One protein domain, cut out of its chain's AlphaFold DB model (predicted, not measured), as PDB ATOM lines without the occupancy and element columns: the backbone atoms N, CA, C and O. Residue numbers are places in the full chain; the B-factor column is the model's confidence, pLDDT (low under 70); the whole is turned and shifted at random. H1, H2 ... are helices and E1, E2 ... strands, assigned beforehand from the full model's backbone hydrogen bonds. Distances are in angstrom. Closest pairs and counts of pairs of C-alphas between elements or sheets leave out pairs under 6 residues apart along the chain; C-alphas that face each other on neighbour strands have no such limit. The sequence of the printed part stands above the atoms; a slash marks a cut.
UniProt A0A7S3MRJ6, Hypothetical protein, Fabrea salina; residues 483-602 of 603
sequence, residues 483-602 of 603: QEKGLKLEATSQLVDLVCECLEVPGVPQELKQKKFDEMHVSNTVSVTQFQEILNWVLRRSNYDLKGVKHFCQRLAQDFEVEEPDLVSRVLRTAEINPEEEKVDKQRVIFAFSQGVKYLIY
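Overview. This is residues 483 to 602 of the 603 residues of the protein "Hypothetical protein" of Fabrea salina (UniProt A0A7S3MRJ6). Four helices, H1, H3, H6 and H4, form a ring-like core in which each touches the next, with H4 and H6 nearly parallel side by side and the other neighbours crossed. H5 packs across H4 and H6, H2 sits out at the other end of the longest axis near H1 and H3, and the tiny ladder of E2 and E3 lies where H4 and H6 begin. The printed part has 120 residues, with six named helices and three named strands in the order E1, H1, H2, H3, E2, H4, H5, E3, H6; E2 and E3 make an antiparallel sheet, and the class is mostly helix. It is compact, with a radius of gyration of the C-alphas of 13.6 A and spans of 40 by 31 by 20 A.

Along the chain. Start at E1, residues 486 to 488, and find C-alpha 489 at (336.586, 285.167, 224.514), where H1 begins; it runs 20.0 A to residue 502. Next come H2, residues 510 to 519, 14.1 A long, and H3, residues 528 to 538, 15.1 A. E2, residues 543 to 545, leads directly to H4, residues 546 to 558, 18.3 A long from C-alpha 546 at (321.694, 267.091, 210.799). H5 is residues 567 to 574, 10.3 A, and E3 is residues 583 to 585. H6, residues 586 to 602, runs 24.2 A to C-alpha 602 at (329.324, 291.071, 209.894).

Arrangement. Look first at E1, which pairs with no named strand; its residues 487 to 488 pair antiparallel with residues 525 to 526. H1 touches H3, closest at C-alphas 496 and 535, 7.4 A, at a steep tilt of 48 degrees. With residues 498 to 502 alone H1 touches H4, closest at C-alphas 502 and 548, 4.9 A. H2 is close to but not clearly touching H1, where C-alphas 493 and 513 come closest at 7.0 A. H3 touches H6, closest at C-alphas 528 and 594, 6.3 A, at a tilt of 38 degrees, only just steep. H4 and H6 touch and run the same way at a shallow tilt of 9 degrees, closest at C-alphas 553 and 596, 6.7 A. H5 touches H4, closest at C-alphas 553 and 568, 5.4 A, and H6, closest at C-alphas 571 and 592, 5.5 A. Between E2 and E3, N 544 and O 584 are 2.8 A apart, within hydrogen-bond range. In the six helices every O i to N i+4 pair is within that range.

Size, cuts and confidence. The two farthest C-alphas, of Ser 523 and Glu 580, are 40.7 A apart. The printed part has no cut and no long link. Mean pLDDT of the printed part is 84.3; residues 483 to 485, 542 and 560 to 565 are under 70.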
ATOM      1  N   GLN A 483     332.930 292.608 218.893       57.03
ATOM      2  CA  GLN A 483     333.714 293.797 218.534       57.03
ATOM      3  C   GLN A 483     333.955 293.789 217.018       57.03
ATOM      4  O   GLN A 483     333.828 292.739 216.394       57.03
ATOM      5  N   GLU A 484     334.333 294.934 216.430       56.34
ATOM      6  CA  GLU A 484     334.289 295.226 214.977       56.34
ATOM      7  C   GLU A 484     334.793 294.127 214.013       56.34
ATOM      8  O   GLU A 484     334.456 294.173 212.830       56.34
ATOM      9  N   LYS A 485     335.653 293.193 214.459       64.12
ATOM     10  CA  LYS A 485     336.210 292.093 213.644       64.12
ATOM     11  C   LYS A 485     336.335 290.741 214.379       64.12
ATOM     12  O   LYS A 485     337.165 289.924 213.972       64.12
ATOM     13  N   GLY A 486     335.552 290.469 215.432       73.25
ATOM     14  CA  GLY A 486     335.551 289.143 216.076       73.25
ATOM     15  C   GLY A 486     334.708 288.987 217.351       73.25
ATOM     16  O   GLY A 486     334.262 289.964 217.950       73.25
ATOM     17  N   LEU A 487     334.542 287.728 217.776       83.19
ATOM     18  CA  LEU A 487     333.886 287.336 219.033       83.19
ATOM     19  C   LEU A 487     334.751 287.704 220.242       83.19
ATOM     20  O   LEU A 487     335.960 287.482 220.199       83.19
ATOM     21  N   LYS A 488     334.160 288.126 221.367       87.19
ATOM     22  CA  LYS A 488     334.862 288.088 222.667       87.19
ATOM     23  C   LYS A 488     335.169 286.639 223.090       87.19
ATOM     24  O   LYS A 488     334.443 285.702 222.742       87.19
ATOM     25  N   LEU A 489     336.218 286.456 223.896       85.88
ATOM     26  CA  LEU A 489     336.586 285.167 224.514       85.88
ATOM     27  C   LEU A 489     335.413 284.490 225.252       85.88
ATOM     28  O   LEU A 489     335.220 283.282 225.137       85.88
ATOM     29  N   GLU A 490     334.598 285.271 225.962       85.25
ATOM     30  CA  GLU A 490     333.447 284.782 226.730       85.25
ATOM     31  C   GLU A 490     332.331 284.217 225.836       85.25
ATOM     32  O   GLU A 490     331.973 283.049 225.985       85.25
ATOM     33  N   ALA A 491     331.880 284.973 224.825       84.81
ATOM     34  CA  ALA A 491     330.952 284.463 223.809       84.81
ATOM     35  C   ALA A 491     331.513 283.245 223.071       84.81
ATOM     36  O   ALA A 491     330.773 282.319 222.759       84.81
ATOM     37  N   THR A 492     332.826 283.203 222.822       89.38
ATOM     38  CA  THR A 492     333.459 282.019 222.222       89.38
ATOM     39  C   THR A 492     333.326 280.799 223.135       89.38
ATOM     40  O   THR A 492     333.011 279.711 222.656       89.38
ATOM     41  N   SER A 493     333.523 280.963 224.447       89.56
ATOM     42  CA  SER A 493     333.339 279.884 225.423       89.56
ATOM     43  C   SER A 493     331.891 279.381 225.464       89.56
ATOM     44  O   SER A 493     331.670 278.168 225.444       89.56
ATOM     45  N   GLN A 494     330.921 280.299 225.449       89.06
ATOM     46  CA  GLN A 494     329.485 279.998 225.453       89.06
ATOM     47  C   GLN A 494     329.033 279.315 224.149       89.06
ATOM     48  O   GLN A 494     328.303 278.327 224.186       89.06
ATOM     49  N   LEU A 495     329.523 279.772 222.990       90.75
ATOM     50  CA  LEU A 495     329.260 279.140 221.692       90.75
ATOM     51  C   LEU A 495     329.848 277.724 221.604       90.75
ATOM     52  O   LEU A 495     329.252 276.862 220.962       90.75
ATOM     53  N   VAL A 496     330.980 277.452 222.265       91.25
ATOM     54  CA  VAL A 496     331.529 276.088 222.384       91.25
ATOM     55  C   VAL A 496     330.609 275.180 223.207       91.25
ATOM     56  O   VAL A 496     330.411 274.032 222.813       91.25
ATOM     57  N   ASP A 497     330.008 275.675 224.293       88.25
ATOM     58  CA  ASP A 497     329.045 274.881 225.073       88.25
ATOM     59  C   ASP A 497     327.759 274.619 224.286       88.25
ATOM     60  O   ASP A 497     327.315 273.474 224.225       88.25
ATOM     61  N   LEU A 498     327.224 275.636 223.600       90.50
ATOM     62  CA  LEU A 498     326.051 275.494 222.729       90.50
ATOM     63  C   LEU A 498     326.298 274.480 221.595       90.50
ATOM     64  O   LEU A 498     325.398 273.724 221.230       90.50
ATOM     65  N   VAL A 499     327.522 274.416 221.059       92.31
ATOM     66  CA  VAL A 499     327.937 273.376 220.099       92.31
ATOM     67  C   VAL A 499     327.979 271.986 220.739       92.31
ATOM     68  O   VAL A 499     327.510 271.030 220.115       92.31
ATOM     69  N   CYS A 500     328.520 271.847 221.953       87.62
ATOM     70  CA  CYS A 500     328.532 270.566 222.666       87.62
ATOM     71  C   CYS A 500     327.110 270.069 222.970       87.62
ATOM     72  O   CYS A 500     326.810 268.904 222.706       87.62
ATOM     73  N   GLU A 501     326.234 270.958 223.448       89.25
ATOM     74  CA  GLU A 501     324.814 270.694 223.705       89.25
ATOM     75  C   GLU A 501     324.094 270.248 222.423       89.25
ATOM     76  O   GLU A 501     323.578 269.132 222.356       89.25
ATOM     77  N   CYS A 502     324.128 271.071 221.367       90.19
ATOM     78  CA  CYS A 502     323.382 270.814 220.132       90.19
ATOM     79  C   CYS A 502     323.843 269.559 219.368       90.19
ATOM     80  O   CYS A 502     323.086 269.048 218.546       90.19
ATOM     81  N   LEU A 503     325.068 269.071 219.597       88.88
ATOM     82  CA  LEU A 503     325.633 267.898 218.914       88.88
ATOM     83  C   LEU A 503     325.788 266.656 219.812       88.88
ATOM     84  O   LEU A 503     326.386 265.662 219.376       88.88
ATOM     85  N   GLU A 504     325.267 266.700 221.042       87.12
ATOM     86  CA  GLU A 504     325.358 265.621 222.038       87.12
ATOM     87  C   GLU A 504     326.814 265.146 222.246       87.12
ATOM     88  O   GLU A 504     327.139 263.951 222.179       87.12
ATOM     89  N   VAL A 505     327.720 266.115 222.427       82.75
ATOM     90  CA  VAL A 505     329.158 265.933 222.690       82.75
ATOM     91  C   VAL A 505     329.444 266.334 224.144       82.75
ATOM     92  O   VAL A 505     328.878 267.322 224.608       82.75
ATOM     93  N   PRO A 506     330.323 265.628 224.885       78.44
ATOM     94  CA  PRO A 506     330.700 266.036 226.238       78.44
ATOM     95  C   PRO A 506     331.157 267.501 226.306       78.44
ATOM     96  O   PRO A 506     331.986 267.936 225.502       78.44
ATOM     97  N   GLY A 507     330.617 268.248 227.273       77.31
ATOM     98  CA  GLY A 507     330.995 269.638 227.529       77.31
ATOM     99  C   GLY A 507     332.474 269.776 227.897       77.31
ATOM    100  O   GLY A 507     333.085 268.858 228.450       77.31
ATOM    101  N   VAL A 508     333.064 270.929 227.581       81.38
ATOM    102  CA  VAL A 508     334.497 271.178 227.787       81.38
ATOM    103  C   VAL A 508     334.707 271.994 229.068       81.38
ATOM    104  O   VAL A 508     334.202 273.111 229.146       81.38
ATOM    105  N   PRO A 509     335.480 271.509 230.060       84.62
ATOM    106  CA  PRO A 509     335.824 272.291 231.246       84.62
ATOM    107  C   PRO A 509     336.439 273.656 230.903       84.62
ATOM    108  O   PRO A 509     337.336 273.744 230.062       84.62
ATOM    109  N   GLN A 510     335.997 274.711 231.594       85.00
ATOM    110  CA  GLN A 510     336.430 276.096 231.356       85.00
ATOM    111  C   GLN A 510     337.960 276.262 231.425       85.00
ATOM    112  O   GLN A 510     338.533 276.992 230.620       85.00
ATOM    113  N   GLU A 511     338.638 275.528 232.314       79.56
ATOM    114  CA  GLU A 511     340.106 275.499 232.417       79.56
ATOM    115  C   GLU A 511     340.784 275.024 231.120       79.56
ATOM    116  O   GLU A 511     341.789 275.592 230.690       79.56
ATOM    117  N   LEU A 512     340.216 274.009 230.455       76.19
ATOM    118  CA  LEU A 512     340.739 273.497 229.187       76.19
ATOM    119  C   LEU A 512     340.456 274.456 228.029       76.19
ATOM    120  O   LEU A 512     341.296 274.576 227.137       76.19
ATOM    121  N   LYS A 513     339.319 275.169 228.048       87.38
ATOM    122  CA  LYS A 513     339.043 276.243 227.079       87.38
ATOM    123  C   LYS A 513     340.031 277.396 227.240       87.38
ATOM    124  O   LYS A 513     340.637 277.797 226.252       87.38
ATOM    125  N   GLN A 514     340.251 277.872 228.470       85.62
ATOM    126  CA  GLN A 514     341.196 278.958 228.740       85.62
ATOM    127  C   GLN A 514     342.610 278.579 228.297       85.62
ATOM    128  O   GLN A 514     343.194 279.283 227.476       85.62
ATOM    129  N   LYS A 515     343.099 277.400 228.710       85.75
ATOM    130  CA  LYS A 515     344.384 276.869 228.237       85.75
ATOM    131  C   LYS A 515     344.454 276.832 226.707       85.75
ATOM    132  O   LYS A 515     345.504 277.123 226.135       85.75
ATOM    133  N   LYS A 516     343.352 276.488 226.027       87.50
ATOM    134  CA  LYS A 516     343.315 276.457 224.563       87.50
ATOM    135  C   LYS A 516     343.392 277.854 223.935       87.50
ATOM    136  O   LYS A 516     344.070 278.016 222.921       87.50
ATOM    137  N   PHE A 517     342.764 278.858 224.540       90.00
ATOM    138  CA  PHE A 517     342.893 280.257 224.120       90.00
ATOM    139  C   PHE A 517     344.321 280.791 224.334       90.00
ATOM    140  O   PHE A 517     344.864 281.448 223.440       90.00
ATOM    141  N   ASP A 518     344.962 280.431 225.452       86.50
ATOM    142  CA  ASP A 518     346.352 280.790 225.772       86.50
ATOM    143  C   ASP A 518     347.348 280.158 224.773       86.50
ATOM    144  O   ASP A 518     348.224 280.843 224.231       86.50
ATOM    145  N   GLU A 519     347.175 278.861 224.467       88.06
ATOM    146  CA  GLU A 519     347.919 278.119 223.429       88.06
ATOM    147  C   GLU A 519     347.796 278.765 222.040       88.06
ATOM    148  O   GLU A 519     348.736 278.712 221.249       88.06
ATOM    149  N   MET A 520     346.639 279.357 221.737       84.81
ATOM    150  CA  MET A 520     346.345 280.025 220.464       84.81
ATOM    151  C   MET A 520     346.702 281.522 220.470       84.81
ATOM    152  O   MET A 520     346.435 282.219 219.489       84.81
ATOM    153  N   HIS A 521     347.303 282.011 221.562       85.00
ATOM    154  CA  HIS A 521     347.716 283.403 221.770       85.00
ATOM    155  C   HIS A 521     346.590 284.424 221.510       85.00
ATOM    156  O   HIS A 521     346.821 285.516 220.983       85.00
ATOM    157  N   VAL A 522     345.355 284.065 221.876       80.31
ATOM    158  CA  VAL A 522     344.190 284.951 221.754       80.31
ATOM    159  C   VAL A 522     344.293 286.063 222.798       80.31
ATOM    160  O   VAL A 522     344.323 285.791 223.992       80.31
ATOM    161  N   SER A 523     344.334 287.322 222.359       70.00
ATOM    162  CA  SER A 523     344.495 288.471 223.260       70.00
ATOM    163  C   SER A 523     343.193 288.909 223.937       70.00
ATOM    164  O   SER A 523     343.177 289.106 225.143       70.00
ATOM    165  N   ASN A 524     342.119 289.080 223.161       79.12
ATOM    166  CA  ASN A 524     340.781 289.482 223.633       79.12
ATOM    167  C   ASN A 524     339.653 288.934 222.741       79.12
ATOM    168  O   ASN A 524     338.560 288.640 223.230       79.12
ATOM    169  N   THR A 525     339.909 288.808 221.433       85.81
ATOM    170  CA  THR A 525     338.903 288.437 220.428       85.81
ATOM    171  C   THR A 525     339.325 287.250 219.571       85.81
ATOM    172  O   THR A 525     340.477 287.166 219.145       85.81
ATOM    173  N   VAL A 526     338.366 286.384 219.254       85.56
ATOM    174  CA  VAL A 526     338.525 285.185 218.427       85.56
ATOM    175  C   VAL A 526     337.994 285.462 217.018       85.56
ATOM    176  O   VAL A 526     336.843 285.862 216.831       85.56
ATOM    177  N   SER A 527     338.846 285.253 216.013       87.62
ATOM    178  CA  SER A 527     338.460 285.309 214.596       87.62
ATOM    179  C   SER A 527     337.722 284.040 214.153       87.62
ATOM    180  O   SER A 527     337.876 282.981 214.759       87.62
ATOM    181  N   VAL A 528     336.980 284.104 213.040       85.88
ATOM    182  CA  VAL A 528     336.280 282.934 212.463       85.88
ATOM    183  C   VAL A 528     337.236 281.755 212.211       85.88
ATOM    184  O   VAL A 528     336.871 280.611 212.459       85.88
ATOM    185  N   THR A 529     338.479 282.014 211.791       85.69
ATOM    186  CA  THR A 529     339.497 280.969 211.578       85.69
ATOM    187  C   THR A 529     339.950 280.323 212.891       85.69
ATOM    188  O   THR A 529     340.060 279.104 212.977       85.69
ATOM    189  N   GLN A 530     340.149 281.110 213.953       89.62
ATOM    190  CA  GLN A 530     340.449 280.558 215.279       89.62
ATOM    191  C   GLN A 530     339.243 279.790 215.845       89.62
ATOM    192  O   GLN A 530     339.419 278.741 216.456       89.62
ATOM    193  N   PHE A 531     338.013 280.244 215.585       91.31
ATOM    194  CA  PHE A 531     336.806 279.496 215.939       91.31
ATOM    195  C   PHE A 531     336.738 278.144 215.211       91.31
ATOM    196  O   PHE A 531     336.456 277.132 215.848       91.31
ATOM    197  N   GLN A 532     337.103 278.078 213.924       91.44
ATOM    198  CA  GLN A 532     337.246 276.810 213.189       91.44
ATOM    199  C   GLN A 532     338.253 275.859 213.848       91.44
ATOM    200  O   GLN A 532     337.964 274.671 213.989       91.44
ATOM    201  N   GLU A 533     339.408 276.359 214.294       88.56
ATOM    202  CA  GLU A 533     340.411 275.556 215.009       88.56
ATOM    203  C   GLU A 533     339.897 275.048 216.369       88.56
ATOM    204  O   GLU A 533     340.123 273.885 216.718       88.56
ATOM    205  N   ILE A 534     339.144 275.875 217.105       89.88
ATOM    206  CA  ILE A 534     338.496 275.495 218.370       89.88
ATOM    207  C   ILE A 534     337.433 274.413 218.124       89.88
ATOM    208  O   ILE A 534     337.472 273.368 218.776       89.88
ATOM    209  N   LEU A 535     336.539 274.588 217.145       90.62
ATOM    210  CA  LEU A 535     335.555 273.563 216.774       90.62
ATOM    211  C   LEU A 535     336.230 272.261 216.317       90.62
ATOM    212  O   LEU A 535     335.778 271.171 216.665       90.62
ATOM    213  N   ASN A 536     337.342 272.347 215.583       88.25
ATOM    214  CA  ASN A 536     338.102 271.176 215.145       88.25
ATOM    215  C   ASN A 536     338.727 270.394 216.320       88.25
ATOM    216  O   ASN A 536     338.884 269.176 216.220       88.25
ATOM    217  N   TRP A 537     339.032 271.062 217.438       89.56
ATOM    218  CA  TRP A 537     339.492 270.449 218.691       89.56
ATOM    219  C   TRP A 537     338.346 269.852 219.533       89.56
ATOM    220  O   TRP A 537     338.492 268.753 220.074       89.56
ATOM    221  N   VAL A 538     337.200 270.536 219.607       86.12
ATOM    222  CA  VAL A 538     336.001 270.086 220.345       86.12
ATOM    223  C   VAL A 538     335.369 268.849 219.692       86.12
ATOM    224  O   VAL A 538     335.051 267.864 220.363       86.12
ATOM    225  N   LEU A 539     335.192 268.877 218.369       83.44
ATOM    226  CA  LEU A 539     334.398 267.895 217.630       83.44
ATOM    227  C   LEU A 539     335.203 266.622 217.315       83.44
ATOM    228  O   LEU A 539     336.003 266.590 216.380       83.44
ATOM    229  N   ARG A 540     334.975 265.543 218.075       77.88
ATOM    230  CA  ARG A 540     335.735 264.275 217.963       77.88
ATOM    231  C   ARG A 540     335.114 263.200 217.058       77.88
ATOM    232  O   ARG A 540     335.849 262.367 216.537       77.88
ATOM    233  N   ARG A 541     333.791 263.199 216.853       72.62
ATOM    234  CA  ARG A 541     333.111 262.290 215.906       72.62
ATOM    235  C   ARG A 541     333.378 262.726 214.457       72.62
ATOM    236  O   ARG A 541     333.559 263.915 214.187       72.62
ATOM    237  N   SER A 542     333.373 261.767 213.529       69.06
ATOM    238  CA  SER A 542     333.534 262.003 212.084       69.06
ATOM    239  C   SER A 542     332.266 262.538 211.410       69.06
ATOM    240  O   SER A 542     332.377 263.335 210.484       69.06
ATOM    241  N   ASN A 543     331.083 262.166 211.911       85.38
ATOM    242  CA  ASN A 543     329.783 262.679 211.476       85.38
ATOM    243  C   ASN A 543     328.906 263.054 212.688       85.38
ATOM    244  O   ASN A 543     329.066 262.476 213.768       85.38
ATOM    245  N   TYR A 544     327.941 263.949 212.471       90.19
ATOM    246  CA  TYR A 544     326.937 264.411 213.438       90.19
ATOM    247  C   TYR A 544     325.535 264.403 212.815       90.19
ATOM    248  O   TYR A 544     325.406 264.447 211.593       90.19
ATOM    249  N   ASP A 545     324.492 264.349 213.642       91.56
ATOM    250  CA  ASP A 545     323.091 264.413 213.201       91.56
ATOM    251  C   ASP A 545     322.760 265.802 212.617       91.56
ATOM    252  O   ASP A 545     323.013 266.831 213.255       91.56
ATOM    253  N   LEU A 546     322.161 265.845 211.420       91.44
ATOM    254  CA  LEU A 546     321.694 267.091 210.799       91.44
ATOM    255  C   LEU A 546     320.659 267.825 211.671       91.44
ATOM    256  O   LEU A 546     320.577 269.052 211.617       91.44
ATOM    257  N   LYS A 547     319.887 267.116 212.501       92.38
ATOM    258  CA  LYS A 547     318.986 267.708 213.501       92.38
ATOM    259  C   LYS A 547     319.749 268.603 214.480       92.38
ATOM    260  O   LYS A 547     319.303 269.717 214.735       92.38
ATOM    261  N   GLY A 548     320.904 268.155 214.972       90.56
ATOM    262  CA  GLY A 548     321.757 268.933 215.874       90.56
ATOM    263  C   GLY A 548     322.381 270.151 215.191       90.56
ATOM    264  O   GLY A 548     322.382 271.252 215.739       90.56
ATOM    265  N   VAL A 549     322.813 269.986 213.936       90.62
ATOM    266  CA  VAL A 549     323.329 271.088 213.101       90.62
ATOM    267  C   VAL A 549     322.248 272.149 212.856       90.62
ATOM    268  O   VAL A 549     322.494 273.339 213.043       90.62
ATOM    269  N   LYS A 550     321.028 271.721 212.499       90.88
ATOM    270  CA  LYS A 550     319.850 272.593 212.358       90.88
ATOM    271  C   LYS A 550     319.510 273.286 213.681       90.88
ATOM    272  O   LYS A 550     319.246 274.485 213.666       90.88
ATOM    273  N   HIS A 551     319.552 272.568 214.806       91.62
ATOM    274  CA  HIS A 551     319.224 273.122 216.119       91.62
ATOM    275  C   HIS A 551     320.214 274.204 216.567       91.62
ATOM    276  O   HIS A 551     319.775 275.269 216.993       91.62
ATOM    277  N   PHE A 552     321.523 273.996 216.367       91.75
ATOM    278  CA  PHE A 552     322.527 275.037 216.611       91.75
ATOM    279  C   PHE A 552     322.228 276.301 215.795       91.75
ATOM    280  O   PHE A 552     322.177 277.388 216.356       91.75
ATOM    281  N   CYS A 553     321.961 276.177 214.490       88.12
ATOM    282  CA  CYS A 553     321.644 277.336 213.648       88.12
ATOM    283  C   CYS A 553     320.334 278.041 214.052       88.12
ATOM    284  O   CYS A 553     320.221 279.252 213.877       88.12
ATOM    285  N   GLN A 554     319.355 277.311 214.599       87.69
ATOM    286  CA  GLN A 554     318.116 277.883 215.142       87.69
ATOM    287  C   GLN A 554     318.360 278.634 216.455       87.69
ATOM    288  O   GLN A 554     317.909 279.770 216.586       87.69
ATOM    289  N   ARG A 555     319.105 278.038 217.395       86.81
ATOM    290  CA  ARG A 555     319.526 278.700 218.638       86.81
ATOM    291  C   ARG A 555     320.347 279.951 218.346       86.81
ATOM    292  O   ARG A 555     320.033 281.011 218.863       86.81
ATOM    293  N   LEU A 556     321.291 279.865 217.411       84.62
ATOM    294  CA  LEU A 556     322.122 280.990 216.985       84.62
ATOM    295  C   LEU A 556     321.309 282.159 216.395       84.62
ATOM    296  O   LEU A 556     321.679 283.308 216.602       84.62
ATOM    297  N   ALA A 557     320.201 281.889 215.694       81.12
ATOM    298  CA  ALA A 557     319.286 282.938 215.232       81.12
ATOM    299  C   ALA A 557     318.454 283.540 216.382       81.12
ATOM    300  O   ALA A 557     318.225 284.746 216.411       81.12
ATOM    301  N   GLN A 558     318.005 282.704 217.325       81.31
ATOM    302  CA  GLN A 558     317.158 283.099 218.458       81.31
ATOM    303  C   GLN A 558     317.923 283.899 219.520       81.31
ATOM    304  O   GLN A 558     317.458 284.953 219.941       81.31
ATOM    305  N   ASP A 559     319.097 283.419 219.930       75.88
ATOM    306  CA  ASP A 559     319.903 283.999 221.010       75.88
ATOM    307  C   ASP A 559     320.580 285.333 220.607       75.88
ATOM    308  O   ASP A 559     321.125 286.028 221.464       75.88
ATOM    309  N   PHE A 560     320.523 285.697 219.317       68.94
ATOM    310  CA  PHE A 560     321.059 286.937 218.727       68.94
ATOM    311  C   PHE A 560     319.998 287.768 217.964       68.94
ATOM    312  O   PHE A 560     320.363 288.655 217.197       68.94
ATOM    313  N   GLU A 561     318.701 287.485 218.145       69.25
ATOM    314  CA  GLU A 561     317.568 288.242 217.560       69.25
ATOM    315  C   GLU A 561     317.642 288.479 216.029       69.25
ATOM    316  O   GLU A 561     317.199 289.504 215.510       69.25
ATOM    317  N   VAL A 562     318.181 287.516 215.270       68.12
ATOM    318  CA  VAL A 562     318.382 287.657 213.817       68.12
ATOM    319  C   VAL A 562     317.041 287.638 213.070       68.12
ATOM    320  O   VAL A 562     316.412 286.589 212.938       68.12
ATOM    321  N   GLU A 563     316.638 288.781 212.500       59.91
ATOM    322  CA  GLU A 563     315.374 288.936 211.750       59.91
ATOM    323  C   GLU A 563     315.275 288.098 210.452       59.91
ATOM    324  O   GLU A 563     314.204 288.039 209.851       59.91
ATOM    325  N   GLU A 564     316.352 287.450 209.985       61.22
ATOM    326  CA  GLU A 564     316.354 286.648 208.749       61.22
ATOM    327  C   GLU A 564     315.844 285.207 209.007       61.22
ATOM    328  O   GLU A 564     316.606 284.361 209.489       61.22
ATOM    329  N   PRO A 565     314.592 284.851 208.630       56.59
ATOM    330  CA  PRO A 565     313.975 283.567 208.992       56.59
ATOM    331  C   PRO A 565     314.574 282.349 208.267       56.59
ATOM    332  O   PRO A 565     314.150 281.222 208.511       56.59
ATOM    333  N   ASP A 566     315.539 282.564 207.367       71.75
ATOM    334  CA  ASP A 566     316.163 281.532 206.533       71.75
ATOM    335  C   ASP A 566     317.658 281.313 206.844       71.75
ATOM    336  O   ASP A 566     318.322 280.577 206.113       71.75
ATOM    337  N   LEU A 567     318.201 281.880 207.940       81.62
ATOM    338  CA  LEU A 567     319.618 281.711 208.324       81.62
ATOM    339  C   LEU A 567     320.051 280.233 208.319       81.62
ATOM    340  O   LEU A 567     321.136 279.900 207.844       81.62
ATOM    341  N   VAL A 568     319.179 279.331 208.785       85.69
ATOM    342  CA  VAL A 568     319.412 277.878 208.782       85.69
ATOM    343  C   VAL A 568     319.609 277.350 207.357       85.69
ATOM    344  O   VAL A 568     320.625 276.716 207.075       85.69
ATOM    345  N   SER A 569     318.683 277.621 206.434       84.19
ATOM    346  CA  SER A 569     318.777 277.138 205.048       84.19
ATOM    347  C   SER A 569     319.925 277.801 204.292       84.19
ATOM    348  O   SER A 569     320.589 277.140 203.493       84.19
ATOM    349  N   ARG A 570     320.193 279.085 204.563       85.00
ATOM    350  CA  ARG A 570     321.337 279.837 204.035       85.00
ATOM    351  C   ARG A 570     322.655 279.187 204.459       85.00
ATOM    352  O   ARG A 570     323.490 278.903 203.599       85.00
ATOM    353  N   VAL A 571     322.821 278.888 205.749       88.38
ATOM    354  CA  VAL A 571     324.007 278.207 206.296       88.38
ATOM    355  C   VAL A 571     324.162 276.795 205.720       88.38
ATOM    356  O   VAL A 571     325.236 276.479 205.210       88.38
ATOM    357  N   LEU A 572     323.104 275.974 205.719       88.88
ATOM    358  CA  LEU A 572     323.151 274.611 205.169       88.88
ATOM    359  C   LEU A 572     323.473 274.598 203.666       88.88
ATOM    360  O   LEU A 572     324.334 273.833 203.235       88.88
ATOM    361  N   ARG A 573     322.848 275.482 202.874       88.75
ATOM    362  CA  ARG A 573     323.126 275.621 201.434       88.75
ATOM    363  C   ARG A 573     324.560 276.078 201.173       88.75
ATOM    364  O   ARG A 573     325.206 275.532 200.288       88.75
ATOM    365  N   THR A 574     325.067 277.042 201.944       86.88
ATOM    366  CA  THR A 574     326.459 277.519 201.811       86.88
ATOM    367  C   THR A 574     327.466 276.428 202.188       86.88
ATOM    368  O   THR A 574     328.562 276.405 201.643       86.88
ATOM    369  N   ALA A 575     327.098 275.520 203.095       87.06
ATOM    370  CA  ALA A 575     327.918 274.390 203.527       87.06
ATOM    371  C   ALA A 575     327.754 273.115 202.675       87.06
ATOM    372  O   ALA A 575     328.289 272.079 203.059       87.06
ATOM    373  N   GLU A 576     327.015 273.165 201.558       90.94
ATOM    374  CA  GLU A 576     326.715 272.006 200.696       90.94
ATOM    375  C   GLU A 576     326.087 270.822 201.464       90.94
ATOM    376  O   GLU A 576     326.416 269.656 201.245       90.94
ATOM    377  N   ILE A 577     325.174 271.125 202.393       89.94
ATOM    378  CA  ILE A 577     324.421 270.135 203.175       89.94
ATOM    379  C   ILE A 577     323.010 269.997 202.597       89.94
ATOM    380  O   ILE A 577     322.228 270.953 202.613       89.94
ATOM    381  N   ASN A 578     322.658 268.803 202.116       86.81
ATOM    382  CA  ASN A 578     321.302 268.509 201.655       86.81
ATOM    383  C   ASN A 578     320.348 268.450 202.874       86.81
ATOM    384  O   ASN A 578     320.632 267.723 203.829       86.81
ATOM    385  N   PRO A 579     319.201 269.164 202.868       83.50
ATOM    386  CA  PRO A 579     318.200 269.099 203.937       83.50
ATOM    387  C   PRO A 579     317.705 267.694 204.316       83.50
ATOM    388  O   PRO A 579     317.204 267.547 205.437       83.50
ATOM    389  N   GLU A 580     317.840 266.712 203.417       84.56
ATOM    390  CA  GLU A 580     317.457 265.300 203.578       84.56
ATOM    391  C   GLU A 580     318.563 264.398 204.171       84.56
ATOM    392  O   GLU A 580     318.308 263.227 204.443       84.56
ATOM    393  N   GLU A 581     319.788 264.895 204.393       86.56
ATOM    394  CA  GLU A 581     320.848 264.098 205.032       86.56
ATOM    395  C   GLU A 581     320.523 263.786 206.501       86.56
ATOM    396  O   GLU A 581     320.284 264.686 207.298       86.56
ATOM    397  N   GLU A 582     320.615 262.522 206.920       86.94
ATOM    398  CA  GLU A 582     320.562 262.193 208.353       86.94
ATOM    399  C   GLU A 582     321.834 262.641 209.091       86.94
ATOM    400  O   GLU A 582     321.782 263.009 210.265       86.94
ATOM    401  N   LYS A 583     323.003 262.564 208.434       89.50
ATOM    402  CA  LYS A 583     324.312 262.726 209.088       89.50
ATOM    403  C   LYS A 583     325.320 263.495 208.241       89.50
ATOM    404  O   LYS A 583     325.833 262.971 207.255       89.50
ATOM    405  N   VAL A 584     325.692 264.675 208.722       88.81
ATOM    406  CA  VAL A 584     326.696 265.568 208.125       88.81
ATOM    407  C   VAL A 584     328.091 265.193 208.630       88.81
ATOM    408  O   VAL A 584     328.248 264.822 209.793       88.81
ATOM    409  N   ASP A 585     329.124 265.285 207.795       90.31
ATOM    410  CA  ASP A 585     330.516 265.114 208.228       90.31
ATOM    411  C   ASP A 585     331.039 266.316 209.035       90.31
ATOM    412  O   ASP A 585     330.571 267.449 208.904       90.31
ATOM    413  N   LYS A 586     332.066 266.074 209.853       89.00
ATOM    414  CA  LYS A 586     332.693 267.075 210.722       89.00
ATOM    415  C   LYS A 586     333.098 268.363 209.991       89.00
ATOM    416  O   LYS A 586     332.992 269.426 210.597       89.00
ATOM    417  N   GLN A 587     333.560 268.306 208.738       87.31
ATOM    418  CA  GLN A 587     334.060 269.506 208.057       87.31
ATOM    419  C   GLN A 587     332.917 270.385 207.548       87.31
ATOM    420  O   GLN A 587     332.944 271.592 207.795       87.31
ATOM    421  N   ARG A 588     331.866 269.803 206.954       92.25
ATOM    422  CA  ARG A 588     330.647 270.566 206.626       92.25
ATOM    423  C   ARG A 588     329.948 271.105 207.883       92.25
ATOM    424  O   ARG A 588     329.458 272.229 207.843       92.25
ATOM    425  N   VAL A 589     329.996 270.401 209.023       93.06
ATOM    426  CA  VAL A 589     329.516 270.930 210.324       93.06
ATOM    427  C   VAL A 589     330.338 272.129 210.809       93.06
ATOM    428  O   VAL A 589     329.763 273.180 211.093       93.06
ATOM    429  N   ILE A 590     331.671 272.014 210.871       92.75
ATOM    430  CA  ILE A 590     332.555 273.126 211.271       92.75
ATOM    431  C   ILE A 590     332.338 274.327 210.353       92.75
ATOM    432  O   ILE A 590     332.198 275.454 210.832       92.75
ATOM    433  N   PHE A 591     332.276 274.098 209.042       90.81
ATOM    434  CA  PHE A 591     332.056 275.153 208.064       90.81
ATOM    435  C   PHE A 591     330.684 275.816 208.238       90.81
ATOM    436  O   PHE A 591     330.632 277.041 208.306       90.81
ATOM    437  N   ALA A 592     329.603 275.044 208.396       91.31
ATOM    438  CA  ALA A 592     328.259 275.563 208.656       91.31
ATOM    439  C   ALA A 592     328.222 276.457 209.909       91.31
ATOM    440  O   ALA A 592     327.814 277.617 209.837       91.31
ATOM    441  N   PHE A 593     328.730 275.963 211.040       94.12
ATOM    442  CA  PHE A 593     328.765 276.724 212.295       94.12
ATOM    443  C   PHE A 593     329.628 277.984 212.178       94.12
ATOM    444  O   PHE A 593     329.284 279.034 212.721       94.12
ATOM    445  N   SER A 594     330.701 277.915 211.389       90.94
ATOM    446  CA  SER A 594     331.555 279.064 211.092       90.94
ATOM    447  C   SER A 594     330.897 280.080 210.161       90.94
ATOM    448  O   SER A 594     331.157 281.265 210.329       90.94
ATOM    449  N   GLN A 595     330.041 279.674 209.212       88.25
ATOM    450  CA  GLN A 595     329.242 280.628 208.431       88.25
ATOM    451  C   GLN A 595     328.160 281.287 209.296       88.25
ATOM    452  O   GLN A 595     327.936 282.485 209.147       88.25
ATOM    453  N   GLY A 596     327.552 280.551 210.235       86.88
ATOM    454  CA  GLY A 596     326.630 281.116 211.227       86.88
ATOM    455  C   GLY A 596     327.305 282.169 212.111       86.88
ATOM    456  O   GLY A 596     326.857 283.308 212.172       86.88
ATOM    457  N   VAL A 597     328.443 281.839 212.726       86.19
ATOM    458  CA  VAL A 597     329.216 282.803 213.533       86.19
ATOM    459  C   VAL A 597     329.762 283.959 212.690       86.19
ATOM    460  O   VAL A 597     329.746 285.103 213.133       86.19
ATOM    461  N   LYS A 598     330.193 283.704 211.450       85.19
ATOM    462  CA  LYS A 598     330.602 284.759 210.512       85.19
ATOM    463  C   LYS A 598     329.450 285.708 210.175       85.19
ATOM    464  O   LYS A 598     329.708 286.894 210.013       85.19
ATOM    465  N   TYR A 599     328.216 285.213 210.065       80.88
ATOM    466  CA  TYR A 599     327.041 286.057 209.855       80.88
ATOM    467  C   TYR A 599     326.911 287.072 211.000       80.88
ATOM    468  O   TYR A 599     326.907 288.265 210.723       80.88
ATOM    469  N   LEU A 600     326.951 286.611 212.256       77.19
ATOM    470  CA  LEU A 600     326.837 287.449 213.464       77.19
ATOM    471  C   LEU A 600     327.994 288.444 213.701       77.19
ATOM    472  O   LEU A 600     327.888 289.322 214.548       77.19
ATOM    473  N   ILE A 601     329.137 288.274 213.027       77.38
ATOM    474  CA  ILE A 601     330.289 289.194 213.133       77.38
ATOM    475  C   ILE A 601     330.193 290.329 212.096       77.38
ATOM    476  O   ILE A 601     330.885 291.340 212.222       77.38
ATOM    477  N   TYR A 602     329.369 290.169 211.053       74.50
ATOM    478  CA  TYR A 602     329.324 291.071 209.894       74.50
ATOM    479  C   TYR A 602     327.923 291.600 209.538       74.50
ATOM    480  O   TYR A 602     327.810 292.337 208.556       74.50
TER     481      TYR A 602